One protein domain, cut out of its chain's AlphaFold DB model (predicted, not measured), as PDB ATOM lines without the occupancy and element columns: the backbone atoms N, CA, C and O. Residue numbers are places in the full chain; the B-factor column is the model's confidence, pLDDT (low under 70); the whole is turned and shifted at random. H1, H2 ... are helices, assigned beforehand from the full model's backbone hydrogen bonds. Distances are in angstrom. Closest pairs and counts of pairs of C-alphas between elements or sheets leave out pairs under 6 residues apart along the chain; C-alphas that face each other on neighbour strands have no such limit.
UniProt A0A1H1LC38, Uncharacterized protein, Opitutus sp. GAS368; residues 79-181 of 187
ATOM      1  N   ARG A  79      54.156  -8.740  -2.767       64.50
ATOM      2  CA  ARG A  79      52.740  -8.619  -3.148       64.50
ATOM      3  C   ARG A  79      52.347  -9.745  -4.120       64.50
ATOM      4  O   ARG A  79      53.144 -10.037  -5.023       64.50
ATOM      5  N   PRO A  80      51.152 -10.347  -3.985       66.00
ATOM      6  CA  PRO A  80      50.636 -11.231  -5.021       66.00
ATOM      7  C   PRO A  80      50.551 -10.452  -6.346       66.00
ATOM      8  O   PRO A  80      50.237  -9.256  -6.330       66.00
ATOM      9  N   PRO A  81      50.863 -11.073  -7.498       65.50
ATOM     10  CA  PRO A  81      50.677 -10.417  -8.784       65.50
ATOM     11  C   PRO A  81      49.186 -10.110  -8.972       65.50
ATOM     12  O   PRO A  81      48.347 -10.995  -8.804       65.50
ATOM     13  N   GLY A  82      48.870  -8.857  -9.309       65.62
ATOM     14  CA  GLY A  82      47.500  -8.440  -9.608       65.62
ATOM     15  C   GLY A  82      46.930  -9.167 -10.829       65.62
ATOM     16  O   GLY A  82      47.656  -9.841 -11.557       65.62
ATOM     17  N   HIS A  83      45.634  -8.991 -11.087       70.62
ATOM     18  CA  HIS A  83      44.896  -9.703 -12.142       70.62
ATOM     19  C   HIS A  83      45.255  -9.281 -13.590       70.62
ATOM     20  O   HIS A  83      44.500  -9.523 -14.529       70.62
ATOM     21  N   ASP A  84      46.394  -8.617 -13.785       75.62
ATOM     22  CA  ASP A  84      46.862  -8.168 -15.089       75.62
ATOM     23  C   ASP A  84      47.586  -9.320 -15.819       75.62
ATOM     24  O   ASP A  84      48.655  -9.747 -15.368       75.62
ATOM     25  N   PRO A  85      47.073  -9.802 -16.971       77.00
ATOM     26  CA  PRO A  85      47.652 -10.935 -17.689       77.00
ATOM     27  C   PRO A  85      49.074 -10.697 -18.208       77.00
ATOM     28  O   PRO A  85      49.756 -11.665 -18.549       77.00
ATOM     29  N   ASP A  86      49.540  -9.447 -18.276       81.81
ATOM     30  CA  ASP A  86      50.924  -9.152 -18.652       81.81
ATOM     31  C   ASP A  86      51.903  -9.350 -17.475       81.81
ATOM     32  O   ASP A  86      53.076  -9.621 -17.719       81.81
ATOM     33  N   LEU A  87      51.453  -9.312 -16.208       79.00
ATOM     34  CA  LEU A  87      52.312  -9.570 -15.033       79.00
ATOM     35  C   LEU A  87      52.784 -11.029 -14.940       79.00
ATOM     36  O   LEU A  87      53.810 -11.308 -14.319       79.00
ATOM     37  N   TRP A  88      52.048 -11.960 -15.550       79.19
ATOM     38  CA  TRP A  88      52.425 -13.376 -15.630       79.19
ATOM     39  C   TRP A  88      53.282 -13.699 -16.865       79.19
ATOM     40  O   TRP A  88      53.716 -14.838 -17.035       79.19
ATOM     41  N   GLN A  89      53.545 -12.716 -17.732       84.88
ATOM     42  CA  GLN A  89      54.337 -12.897 -18.947       84.88
ATOM     43  C   GLN A  89      55.797 -12.488 -18.749       84.88
ATOM     44  O   GLN A  89      56.135 -11.573 -18.003       84.88
ATOM     45  N   THR A  90      56.696 -13.160 -19.470       89.00
ATOM     46  CA  THR A  90      58.097 -12.724 -19.540       89.00
ATOM     47  C   THR A  90      58.213 -11.433 -20.349       89.00
ATOM     48  O   THR A  90      57.469 -11.225 -21.307       89.00
ATOM     49  N   GLU A  91      59.214 -10.604 -20.052       86.50
ATOM     50  CA  GLU A  91      59.451  -9.347 -20.780       86.50
ATOM     51  C   GLU A  91      59.588  -9.555 -22.307       86.50
ATOM     52  O   GLU A  91      59.119  -8.746 -23.107       86.50
ATOM     53  N   ARG A  92      60.160 -10.695 -22.728       88.50
ATOM     54  CA  ARG A  92      60.251 -11.094 -24.143       88.50
ATOM     55  C   ARG A  92      58.885 -11.400 -24.766       88.50
ATOM     56  O   ARG A  92      58.687 -11.101 -25.942       88.50
ATOM     57  N   ALA A  93      57.958 -11.995 -24.015       88.69
ATOM     58  CA  ALA A  93      56.595 -12.251 -24.481       88.69
ATOM     59  C   ALA A  93      55.808 -10.937 -24.615       88.69
ATOM     60  O   ALA A  93      55.243 -10.688 -25.679       88.69
ATOM     61  N   ILE A  94      55.893 -10.053 -23.614       89.19
ATOM     62  CA  ILE A  94      55.290  -8.708 -23.650       89.19
ATOM     63  C   ILE A  94      55.822  -7.916 -24.853       89.19
ATOM     64  O   ILE A  94      55.049  -7.334 -25.606       89.19
ATOM     65  N   GLN A  95      57.136  -7.944 -25.103       90.06
ATOM     66  CA  GLN A  95      57.733  -7.260 -26.252       90.06
ATOM     67  C   GLN A  95      57.250  -7.812 -27.600       90.06
ATOM     68  O   GLN A  95      57.031  -7.030 -28.520       90.06
ATOM     69  N   ARG A  96      57.063  -9.133 -27.735       91.50
ATOM     70  CA  ARG A  96      56.480  -9.735 -28.948       91.50
ATOM     71  C   ARG A  96      55.019  -9.324 -29.128       91.50
ATOM     72  O   ARG A  96      54.651  -8.919 -30.223       91.50
ATOM     73  N   LYS A  97      54.220  -9.371 -28.059       91.88
ATOM     74  CA  LYS A  97      52.814  -8.942 -28.046       91.88
ATOM     75  C   LYS A  97      52.671  -7.470 -28.451       91.88
ATOM     76  O   LYS A  97      51.876  -7.161 -29.331       91.88
ATOM     77  N   ALA A  98      53.493  -6.590 -27.878       91.31
ATOM     78  CA  ALA A  98      53.536  -5.171 -28.220       91.31
ATOM     79  C   ALA A  98      53.962  -4.932 -29.679       91.31
ATOM     80  O   ALA A  98      53.347  -4.125 -30.365       91.31
ATOM     81  N   MET A  99      54.980  -5.649 -30.175       92.00
ATOM     82  CA  MET A  99      55.426  -5.556 -31.574       92.00
ATOM     83  C   MET A  99      54.348  -5.993 -32.570       92.00
ATOM     84  O   MET A  99      54.151  -5.298 -33.559       92.00
ATOM     85  N   LEU A 100      53.649  -7.102 -32.306       91.38
ATOM     86  CA  LEU A 100      52.550  -7.575 -33.156       91.38
ATOM     87  C   LEU A 100      51.393  -6.571 -33.162       91.38
ATOM     88  O   LEU A 100      51.013  -6.098 -34.222       91.38
ATOM     89  N   ALA A 101      50.932  -6.142 -31.982       89.38
ATOM     90  CA  ALA A 101      49.868  -5.144 -31.874       89.38
ATOM     91  C   ALA A 101      50.230  -3.809 -32.553       89.38
ATOM     92  O   ALA A 101      49.367  -3.155 -33.126       89.38
ATOM     93  N   TYR A 102      51.503  -3.398 -32.512       89.75
ATOM     94  CA  TYR A 102      51.979  -2.197 -33.202       89.75
ATOM     95  C   TYR A 102      52.053  -2.396 -34.724       89.75
ATOM     96  O   TYR A 102      51.665  -1.503 -35.473       89.75
ATOM     97  N   GLN A 103      52.473  -3.576 -35.190       89.88
ATOM     98  CA  GLN A 103      52.446  -3.933 -36.608       89.88
ATOM     99  C   GLN A 103      51.009  -3.968 -37.159       89.88
ATOM    100  O   GLN A 103      50.779  -3.443 -38.242       89.88
ATOM    101  N   ASP A 104      50.043  -4.496 -36.401       90.00
ATOM    102  CA  ASP A 104      48.625  -4.556 -36.790       90.00
ATOM    103  C   ASP A 104      47.980  -3.162 -36.949       90.00
ATOM    104  O   ASP A 104      46.985  -3.016 -37.658       90.00
ATOM    105  N   THR A 105      48.549  -2.115 -36.332       86.81
ATOM    106  CA  THR A 105      48.097  -0.720 -36.521       86.81
ATOM    107  C   THR A 105      48.628  -0.048 -37.792       86.81
ATOM    108  O   THR A 105      48.279   1.103 -38.049       86.81
ATOM    109  N   MET A 106      49.475  -0.722 -38.578       88.06
ATOM    110  CA  MET A 106      50.186  -0.129 -39.716       88.06
ATOM    111  C   MET A 106      50.043  -0.962 -40.985       88.06
ATOM    112  O   MET A 106      50.009  -2.192 -40.960       88.06
ATOM    113  N   THR A 107      50.036  -0.299 -42.139       92.06
ATOM    114  CA  THR A 107      50.196  -1.002 -43.414       92.06
ATOM    115  C   THR A 107      51.615  -1.583 -43.537       92.06
ATOM    116  O   THR A 107      52.560  -1.057 -42.940       92.06
ATOM    117  N   PRO A 108      51.838  -2.628 -44.360       87.19
ATOM    118  CA  PRO A 108      53.172  -3.207 -44.547       87.19
ATOM    119  C   PRO A 108      54.236  -2.209 -45.038       87.19
ATOM    120  O   PRO A 108      55.418  -2.368 -44.732       87.19
ATOM    121  N   LEU A 109      53.826  -1.172 -45.778       87.94
ATOM    122  CA  LEU A 109      54.712  -0.112 -46.263       87.94
ATOM    123  C   LEU A 109      55.097   0.865 -45.143       87.94
ATOM    124  O   LEU A 109      56.275   1.183 -44.989       87.94
ATOM    125  N   GLU A 110      54.134   1.288 -44.322       86.50
ATOM    126  CA  GLU A 110      54.404   2.094 -43.125       86.50
ATOM    127  C   GLU A 110      55.279   1.325 -42.134       86.50
ATOM    128  O   GLU A 110      56.235   1.889 -41.609       86.50
ATOM    129  N   TRP A 111      55.029   0.025 -41.944       86.69
ATOM    130  CA  TRP A 111      55.876  -0.838 -41.125       86.69
ATOM    131  C   TRP A 111      57.323  -0.871 -41.623       86.69
ATOM    132  O   TRP A 111      58.249  -0.688 -40.835       86.69
ATOM    133  N   ALA A 112      57.540  -1.055 -42.930       85.81
ATOM    134  CA  ALA A 112      58.879  -1.058 -43.512       85.81
ATOM    135  C   ALA A 112      59.608   0.276 -43.277       85.81
ATOM    136  O   ALA A 112      60.736   0.273 -42.780       85.81
ATOM    137  N   LEU A 113      58.949   1.409 -43.540       84.19
ATOM    138  CA  LEU A 113      59.502   2.751 -43.310       84.19
ATOM    139  C   LEU A 113      59.783   3.021 -41.822       84.19
ATOM    140  O   LEU A 113      60.819   3.580 -41.474       84.19
ATOM    141  N   ASN A 114      58.891   2.582 -40.935       81.12
ATOM    142  CA  ASN A 114      58.981   2.787 -39.490       81.12
ATOM    143  C   ASN A 114      59.865   1.731 -38.785       81.12
ATOM    144  O   ASN A 114      60.174   1.863 -37.599       81.12
ATOM    145  N   SER A 115      60.314   0.694 -39.501       79.56
ATOM    146  CA  SER A 115      61.330  -0.256 -39.028       79.56
ATOM    147  C   SER A 115      62.749   0.318 -39.106       79.56
ATOM    148  O   SER A 115      63.611  -0.058 -38.307       79.56
ATOM    149  N   TRP A 116      62.985   1.271 -40.016       82.00
ATOM    150  CA  TRP A 116      64.229   2.031 -40.060       82.00
ATOM    151  C   TRP A 116      64.309   2.962 -38.845       82.00
ATOM    152  O   TRP A 116      63.395   3.734 -38.548       82.00
ATOM    153  N   PHE A 117      65.425   2.886 -38.120       82.00
ATOM    154  CA  PHE A 117      65.721   3.777 -37.004       82.00
ATOM    155  C   PHE A 117      67.127   4.349 -37.153       82.00
ATOM    156  O   PHE A 117      68.036   3.681 -37.646       82.00
ATOM    157  N   ILE A 118      67.299   5.594 -36.718       82.56
ATOM    158  CA  ILE A 118      68.600   6.259 -36.654       82.56
ATOM    159  C   ILE A 118      68.874   6.476 -35.164       82.56
ATOM    160  O   ILE A 118      68.131   7.250 -34.560       82.56
ATOM    161  N   PRO A 119      69.906   5.849 -34.559       76.75
ATOM    162  CA  PRO A 119      70.083   5.797 -33.100       76.75
ATOM    163  C   PRO A 119      70.077   7.135 -32.345       76.75
ATOM    164  O   PRO A 119      69.866   7.147 -31.138       76.75
ATOM    165  N   ILE A 120      70.327   8.244 -33.045       81.75
ATOM    166  CA  ILE A 120      70.384   9.607 -32.499       81.75
ATOM    167  C   ILE A 120      69.063  10.372 -32.713       81.75
ATOM    168  O   ILE A 120      68.734  11.252 -31.924       81.75
ATOM    169  N   LEU A 121      68.301  10.054 -33.767       81.44
ATOM    170  CA  LEU A 121      67.117  10.821 -34.183       81.44
ATOM    171  C   LEU A 121      65.791  10.127 -33.856       81.44
ATOM    172  O   LEU A 121      64.764  10.793 -33.762       81.44
ATOM    173  N   SER A 122      65.778   8.800 -33.708       80.69
ATOM    174  CA  SER A 122      64.553   8.064 -33.402       80.69
ATOM    175  C   SER A 122      64.809   6.815 -32.560       80.69
ATOM    176  O   SER A 122      65.773   6.078 -32.760       80.69
ATOM    177  N   ALA A 123      63.907   6.554 -31.611       85.50
ATOM    178  CA  ALA A 123      63.901   5.307 -30.851       85.50
ATOM    179  C   ALA A 123      63.698   4.096 -31.789       85.50
ATOM    180  O   ALA A 123      63.045   4.234 -32.826       85.50
ATOM    181  N   PRO A 124      64.197   2.894 -31.458       87.50
ATOM    182  CA  PRO A 124      63.929   1.703 -32.259       87.50
ATOM    183  C   PRO A 124      62.442   1.318 -32.206       87.50
ATOM    184  O   PRO A 124      61.750   1.579 -31.216       87.50
ATOM    185  N   ALA A 125      61.956   0.638 -33.249       85.88
ATOM    186  CA  ALA A 125      60.551   0.229 -33.372       85.88
ATOM    187  C   ALA A 125      60.039  -0.576 -32.160       85.88
ATOM    188  O   ALA A 125      58.890  -0.421 -31.762       85.88
ATOM    189  N   SER A 126      60.901  -1.360 -31.504       86.94
ATOM    190  CA  SER A 126      60.579  -2.109 -30.280       86.94
ATOM    191  C   SER A 126      60.258  -1.235 -29.063       86.94
ATOM    192  O   SER A 126      59.439  -1.627 -28.232       86.94
ATOM    193  N   VAL A 127      60.878  -0.057 -28.951       87.69
ATOM    194  CA  VAL A 127      60.594   0.914 -27.883       87.69
ATOM    195  C   VAL A 127      59.310   1.677 -28.203       87.69
ATOM    196  O   VAL A 127      58.462   1.805 -27.322       87.69
ATOM    197  N   ARG A 128      59.110   2.081 -29.469       87.50
ATOM    198  CA  ARG A 128      57.840   2.674 -29.934       87.50
ATOM    199  C   ARG A 128      56.653   1.733 -29.700       87.50
ATOM    200  O   ARG A 128      55.657   2.150 -29.122       87.50
ATOM    201  N   ALA A 129      56.797   0.457 -30.062       89.69
ATOM    202  CA  ALA A 129      55.779  -0.570 -29.864       89.69
ATOM    203  C   ALA A 129      55.406  -0.753 -28.385       89.69
ATOM    204  O   ALA A 129      54.226  -0.825 -28.053       89.69
ATOM    205  N   ARG A 130      56.398  -0.792 -27.477       89.88
ATOM    206  CA  ARG A 130      56.138  -0.856 -26.028       89.88
ATOM    207  C   ARG A 130      55.396   0.385 -25.526       89.88
ATOM    208  O   ARG A 130      54.428   0.224 -24.793       89.88
ATOM    209  N   ALA A 131      55.817   1.589 -25.921       88.94
ATOM    210  CA  ALA A 131      55.160   2.834 -25.514       88.94
ATOM    211  C   ALA A 131      53.686   2.867 -25.961       88.94
ATOM    212  O   ALA A 131      52.798   2.961 -25.117       88.94
ATOM    213  N   ALA A 132      53.428   2.641 -27.254       89.38
ATOM    214  CA  ALA A 132      52.077   2.590 -27.812       89.38
ATOM    215  C   ALA A 132      51.205   1.498 -27.158       89.38
ATOM    216  O   ALA A 132      50.024   1.711 -26.892       89.38
ATOM    217  N   TYR A 133      51.781   0.332 -26.842       90.12
ATOM    218  CA  TYR A 133      51.075  -0.733 -26.125       90.12
ATOM    219  C   TYR A 133      50.678  -0.318 -24.697       90.12
ATOM    220  O   TYR A 133      49.550  -0.581 -24.277       90.12
ATOM    221  N   HIS A 134      51.559   0.366 -23.956       88.44
ATOM    222  CA  HIS A 134      51.236   0.891 -22.624       88.44
ATOM    223  C   HIS A 134      50.173   2.000 -22.674       88.44
ATOM    224  O   HIS A 134      49.244   1.977 -21.867       88.44
ATOM    225  N   GLU A 135      50.260   2.923 -23.632       88.88
ATOM    226  CA  GLU A 135      49.265   3.987 -23.836       88.88
ATOM    227  C   GLU A 135      47.884   3.410 -24.177       88.88
ATOM    228  O   GLU A 135      46.899   3.731 -23.509       88.88
ATOM    229  N   ASN A 136      47.812   2.470 -25.126       89.12
ATOM    230  CA  ASN A 136      46.574   1.764 -25.474       89.12
ATOM    231  C   ASN A 136      45.989   0.994 -24.280       89.12
ATOM    232  O   ASN A 136      44.768   0.950 -24.095       89.12
ATOM    233  N   LYS A 137      46.839   0.409 -23.430       87.12
ATOM    234  CA  LYS A 137      46.399  -0.284 -22.214       87.12
ATOM    235  C   LYS A 137      45.750   0.678 -21.216       87.12
ATOM    236  O   LYS A 137      44.651   0.398 -20.748       87.12
ATOM    237  N   ILE A 138      46.368   1.829 -20.956       86.38
ATOM    238  CA  ILE A 138      45.791   2.869 -20.089       86.38
ATOM    239  C   ILE A 138      44.474   3.392 -20.686       86.38
ATOM    240  O   ILE A 138      43.464   3.459 -19.986       86.38
ATOM    241  N   ALA A 139      44.440   3.685 -21.989       87.50
ATOM    242  CA  ALA A 139      43.235   4.150 -22.678       87.50
ATOM    243  C   ALA A 139      42.078   3.133 -22.601       87.50
ATOM    244  O   ALA A 139      40.936   3.509 -22.333       87.50
ATOM    245  N   SER A 140      42.362   1.837 -22.778       86.75
ATOM    246  CA  SER A 140      41.356   0.770 -22.649       86.75
ATOM    247  C   SER A 140      40.845   0.596 -21.214       86.75
ATOM    248  O   SER A 140      39.646   0.396 -21.031       86.75
ATOM    249  N   GLN A 141      41.702   0.753 -20.198       84.88
ATOM    250  CA  GLN A 141      41.280   0.763 -18.792       84.88
ATOM    251  C   GLN A 141      40.366   1.957 -18.485       84.88
ATOM    252  O   GLN A 141      39.294   1.769 -17.917       84.88
ATOM    253  N   VAL A 142      40.721   3.169 -18.928       85.00
ATOM    254  CA  VAL A 142      39.875   4.370 -18.772       85.00
ATOM    255  C   VAL A 142      38.534   4.207 -19.501       85.00
ATOM    256  O   VAL A 142      37.478   4.526 -18.948       85.00
ATOM    257  N   SER A 143      38.544   3.652 -20.716       88.75
ATOM    258  CA  SER A 143      37.326   3.343 -21.480       88.75
ATOM    259  C   SER A 143      36.435   2.328 -20.750       88.75
ATOM    260  O   SER A 143      35.234   2.545 -20.599       88.75
ATOM    261  N   LEU A 144      37.019   1.266 -20.187       83.12
ATOM    262  CA  LEU A 144      36.281   0.282 -19.395       83.12
ATOM    263  C   LEU A 144      35.698   0.898 -18.113       83.12
ATOM    264  O   LEU A 144      34.528   0.671 -17.816       83.12
ATOM    265  N   MET A 145      36.457   1.727 -17.388       82.88
ATOM    266  CA  MET A 145      35.963   2.411 -16.185       82.88
ATOM    267  C   MET A 145      34.818   3.382 -16.496       82.88
ATOM    268  O   MET A 145      33.821   3.399 -15.775       82.88
ATOM    269  N   THR A 146      34.913   4.158 -17.581       84.31
ATOM    270  CA  THR A 146      33.829   5.065 -18.002       84.31
ATOM    271  C   THR A 146      32.595   4.304 -18.492       84.31
ATOM    272  O   THR A 146      31.476   4.691 -18.158       84.31
ATOM    273  N   HIS A 147      32.770   3.182 -19.197       81.25
ATOM    274  CA  HIS A 147      31.667   2.316 -19.616       81.25
ATOM    275  C   HIS A 147      30.952   1.658 -18.424       81.25
ATOM    276  O   HIS A 147      29.726   1.712 -18.339       81.25
ATOM    277  N   VAL A 148      31.705   1.108 -17.463       82.12
ATOM    278  CA  VAL A 148      31.165   0.530 -16.220       82.12
ATOM    279  C   VAL A 148      30.439   1.595 -15.394       82.12
ATOM    280  O   VAL A 148      29.318   1.356 -14.952       82.12
ATOM    281  N   ALA A 149      31.015   2.794 -15.247       76.44
ATOM    282  CA  ALA A 149      30.356   3.913 -14.574       76.44
ATOM    283  C   ALA A 149      29.055   4.335 -15.283       76.44
ATOM    284  O   ALA A 149      28.053   4.579 -14.614       76.44
ATOM    285  N   GLY A 150      29.038   4.363 -16.620       77.19
ATOM    286  CA  GLY A 150      27.844   4.661 -17.416       77.19
ATOM    287  C   GLY A 150      26.742   3.607 -17.269       77.19
ATOM    288  O   GLY A 150      25.591   3.957 -17.016       77.19
ATOM    289  N   ILE A 151      27.083   2.314 -17.339       75.06
ATOM    290  CA  ILE A 151      26.142   1.213 -17.064       75.06
ATOM    291  C   ILE A 151      25.567   1.346 -15.651       75.06
ATOM    292  O   ILE A 151      24.357   1.240 -15.460       75.06
ATOM    293  N   HIS A 152      26.409   1.630 -14.659       64.81
ATOM    294  CA  HIS A 152      25.963   1.801 -13.283       64.81
ATOM    295  C   HIS A 152      25.064   3.029 -13.076       64.81
ATOM    296  O   HIS A 152      24.083   2.924 -12.344       64.81
ATOM    297  N   GLN A 153      25.323   4.156 -13.748       68.50
ATOM    298  CA  GLN A 153      24.420   5.317 -13.746       68.50
ATOM    299  C   GLN A 153      23.054   5.001 -14.374       68.50
ATOM    300  O   GLN A 153      22.039   5.532 -13.929       68.50
ATOM    301  N   LEU A 154      23.012   4.123 -15.383       66.25
ATOM    302  CA  LEU A 154      21.768   3.670 -16.012       66.25
ATOM    303  C   LEU A 154      20.995   2.657 -15.146       66.25
ATOM    304  O   LEU A 154      19.765   2.673 -15.157       66.25
ATOM    305  N   LEU A 155      21.685   1.794 -14.387       65.06
ATOM    306  CA  LEU A 155      21.049   0.834 -13.473       65.06
ATOM    307  C   LEU A 155      20.614   1.446 -12.130       65.06
ATOM    308  O   LEU A 155      19.565   1.062 -11.616       65.06
ATOM    309  N   ASP A 156      21.383   2.381 -11.562       61.31
ATOM    310  CA  ASP A 156      21.082   3.043 -10.282       61.31
ATOM    311  C   ASP A 156      20.884   4.555 -10.449       61.31
ATOM    312  O   ASP A 156      21.532   5.393  -9.817       61.31
ATOM    313  N   ALA A 157      19.901   4.916 -11.275       64.00
ATOM    314  CA  ALA A 157      19.432   6.292 -11.436       64.00
ATOM    315  C   ALA A 157      18.798   6.899 -10.156       64.00
ATOM    316  O   ALA A 157      18.232   7.992 -10.214       64.00
ATOM    317  N   LYS A 158      18.838   6.198  -9.008       62.16
ATOM    318  CA  LYS A 158      18.261   6.644  -7.732       62.16
ATOM    319  C   LYS A 158      19.298   7.033  -6.676       62.16
ATOM    320  O   LYS A 158      18.946   7.848  -5.828       62.16
ATOM    321  N   ASN A 159      20.535   6.521  -6.711       65.19
ATOM    322  CA  ASN A 159      21.552   6.817  -5.684       65.19
ATOM    323  C   ASN A 159      22.957   7.134  -6.252       65.19
ATOM    324  O   ASN A 159      23.912   6.391  -6.007       65.19
ATOM    325  N   PRO A 160      23.152   8.275  -6.943       66.94
ATOM    326  CA  PRO A 160      24.447   8.630  -7.541       66.94
ATOM    327  C   PRO A 160      25.605   8.753  -6.528       66.94
ATOM    328  O   PRO A 160      26.763   8.529  -6.884       66.94
ATOM    329  N   ASP A 161      25.322   9.079  -5.264       70.75
ATOM    330  CA  ASP A 161      26.360   9.240  -4.237       70.75
ATOM    331  C   ASP A 161      26.843   7.908  -3.641       70.75
ATOM    332  O   ASP A 161      28.019   7.799  -3.284       70.75
ATOM    333  N   LEU A 162      26.002   6.862  -3.633       64.50
ATOM    334  CA  LEU A 162      26.467   5.499  -3.341       64.50
ATOM    335  C   LEU A 162      27.436   5.008  -4.416       64.50
ATOM    336  O   LEU A 162      28.352   4.260  -4.093       64.50
ATOM    337  N   LEU A 163      27.298   5.475  -5.663       63.88
ATOM    338  CA  LEU A 163      28.219   5.122  -6.740       63.88
ATOM    339  C   LEU A 163      29.604   5.749  -6.557       63.88
ATOM    340  O   LEU A 163      30.612   5.057  -6.664       63.88
ATOM    341  N   LYS A 164      29.665   7.051  -6.234       67.25
ATOM    342  CA  LYS A 164      30.935   7.722  -5.902       67.25
ATOM    343  C   LYS A 164      31.607   7.043  -4.715       67.25
ATOM    344  O   LYS A 164      32.816   6.814  -4.748       67.25
ATOM    345  N   LYS A 165      30.817   6.688  -3.696       73.06
ATOM    346  CA  LYS A 165      31.309   5.934  -2.549       73.06
ATOM    347  C   LYS A 165      31.837   4.564  -2.978       73.06
ATOM    348  O   LYS A 165      32.990   4.291  -2.701       73.06
ATOM    349  N   ALA A 166      31.087   3.773  -3.744       65.06
ATOM    350  CA  ALA A 166      31.520   2.458  -4.222       65.06
ATOM    351  C   ALA A 166      32.791   2.511  -5.090       65.06
ATOM    352  O   ALA A 166      33.661   1.668  -4.927       65.06
ATOM    353  N   VAL A 167      32.952   3.516  -5.960       68.88
ATOM    354  CA  VAL A 167      34.195   3.716  -6.734       68.88
ATOM    355  C   VAL A 167      35.369   4.081  -5.817       68.88
ATOM    356  O   VAL A 167      36.476   3.581  -6.008       68.88
ATOM    357  N   THR A 168      35.133   4.905  -4.793       73.19
ATOM    358  CA  THR A 168      36.155   5.255  -3.789       73.19
ATOM    359  C   THR A 168      36.518   4.043  -2.926       73.19
ATOM    360  O   THR A 168      37.698   3.771  -2.721       73.19
ATOM    361  N   ASP A 169      35.518   3.278  -2.488       68.81
ATOM    362  CA  ASP A 169      35.648   2.052  -1.702       68.81
ATOM    363  C   ASP A 169      36.338   0.948  -2.524       68.81
ATOM    364  O   ASP A 169      37.141   0.211  -1.968       68.81
ATOM    365  N   MET A 170      36.107   0.856  -3.844       60.03
ATOM    366  CA  MET A 170      36.831  -0.048  -4.753       60.03
ATOM    367  C   MET A 170      38.286   0.381  -4.958       60.03
ATOM    368  O   MET A 170      39.174  -0.465  -4.914       60.03
ATOM    369  N   GLY A 171      38.557   1.683  -5.097       62.72
ATOM    370  CA  GLY A 171      39.928   2.202  -5.117       62.72
ATOM    371  C   GLY A 171      40.676   1.901  -3.813       62.72
ATOM    372  O   GLY A 171      41.821   1.465  -3.842       62.72
ATOM    373  N   GLN A 172      40.002   2.040  -2.665       63.22
ATOM    374  CA  GLN A 172      40.511   1.595  -1.362       63.22
ATOM    375  C   GLN A 172      40.541   0.059  -1.220       63.22
ATOM    376  O   GLN A 172      41.281  -0.460  -0.381       63.22
ATOM    377  N   ALA A 173      39.774  -0.680  -2.030       57.16
ATOM    378  CA  ALA A 173      39.725  -2.137  -1.993       57.16
ATOM    379  C   ALA A 173      40.925  -2.784  -2.683       57.16
ATOM    380  O   ALA A 173      41.580  -3.650  -2.099       57.16
ATOM    381  N   ASP A 174      41.265  -2.305  -3.879       55.47
ATOM    382  CA  ASP A 174      42.519  -2.656  -4.546       55.47
ATOM    383  C   ASP A 174      43.725  -2.254  -3.681       55.47
ATOM    384  O   ASP A 174      44.737  -2.960  -3.638       55.47
ATOM    385  N   ASP A 175      43.602  -1.175  -2.902       51.59
ATOM    386  CA  ASP A 175      44.609  -0.760  -1.927       51.59
ATOM    387  C   ASP A 175      44.787  -1.785  -0.786       51.59
ATOM    388  O   ASP A 175      45.925  -2.033  -0.391       51.59
ATOM    389  N   TRP A 176      43.738  -2.456  -0.274       46.56
ATOM    390  CA  TRP A 176      43.922  -3.531   0.726       46.56
ATOM    391  C   TRP A 176      44.342  -4.871   0.120       46.56
ATOM    392  O   TRP A 176      45.141  -5.570   0.742       46.56
ATOM    393  N   GLN A 177      43.890  -5.218  -1.089       51.97
ATOM    394  CA  GLN A 177      44.329  -6.441  -1.779       51.97
ATOM    395  C   GLN A 177      45.789  -6.367  -2.245       51.97
ATOM    396  O   GLN A 177      46.480  -7.384  -2.300       51.97
ATOM    397  N   SER A 178      46.281  -5.164  -2.561       52.69
ATOM    398  CA  SER A 178      47.660  -4.941  -3.007       52.69
ATOM    399  C   SER A 178      48.627  -4.522  -1.895       52.69
ATOM    400  O   SER A 178      49.833  -4.432  -2.140       52.69
ATOM    401  N   ARG A 179      48.164  -4.281  -0.663       51.12
ATOM    402  CA  ARG A 179      49.044  -3.971   0.475       51.12
ATOM    403  C   ARG A 179      49.776  -5.233   0.966       51.12
ATOM    404  O   ARG A 179      49.127  -6.238   1.233       51.12
ATOM    405  N   PRO A 180      51.114  -5.199   1.143       53.94
ATOM    406  CA  PRO A 180      51.814  -6.263   1.866       53.94
ATOM    407  C   PRO A 180      51.352  -6.268   3.331       53.94
ATOM    408  O   PRO A 180      51.018  -5.198   3.865       53.94
ATOM    409  N   ALA A 181      51.344  -7.428   3.999       52.28
ATOM    410  CA  ALA A 181      50.894  -7.482   5.385       52.28
ATOM    411  C   ALA A 181      51.745  -6.540   6.257       52.28
ATOM    412  O   ALA A 181      52.972  -6.505   6.179       52.28
TER     413      ALA A 181
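Overview. This is residues 79 to 181 of the 187 residues of an uncharacterized protein of Opitutus sp. GAS368 (UniProt A0A1H1LC38). The long helix H3 is the spine of an open frame: H1 crosses it near its first residues, with the short H2 close by, and after the last residues of H3 a tight turn leads into H4, which folds back as the second arm of a V. Residues 79 to 90, with no named element, run from near the last printed residue to H1. The printed part has 103 residues with four named helices, H1, H2, H3 and H4 in chain order, and no named strand; the class is all helix. It is only just extended, close to loose, with a radius of gyration of the C-alphas of 19.3 A, and spans 56 by 37 by 22 A.

Along the chain. After residues 79 to 90, H1 takes residues 91 to 104, 19.9 A long, from C-alpha 91 at (59.451, -9.347, -20.780). H2 is residues 108 to 115. H3, residues 125 to 155, measures 44.2 A and starts at (60.551, 0.229, -33.372). H4, residues 160 to 178, measures 27.3 A and ends at (47.660, -4.941, -3.007).

Arrangement. H1 touches H3, about perpendicular at 80 degrees, through residues 125 to 133 of H3 alone; the closest C-alphas, of Met 99 and Ala 129, are 5.3 A apart. H2 is close to H3 but not clearly touching, with the closest C-alphas, of Ser 115 and Ala 125, 5.7 A apart. H3 and H4 form a helical hairpin, opposite ways at a steep tilt of 42 degrees, and only just touch, with 3 pairs of C-alphas within 8 A, the closest being Gln 153 and Pro 160 at 7.0 A. H4 is apart from H1 and H2. In H1, H2, H3 and H4 every O i to N i+4 pair is within hydrogen-bond range.

Size, cuts and confidence. The C-alphas farthest apart, of Ile 118 and Lys 158, are 58.1 A apart. The printed part has no cut and no link between helices is long. Mean pLDDT of the printed part is 77.8; 31 residues are under 70, among them 152 to 160 and 169 to 181.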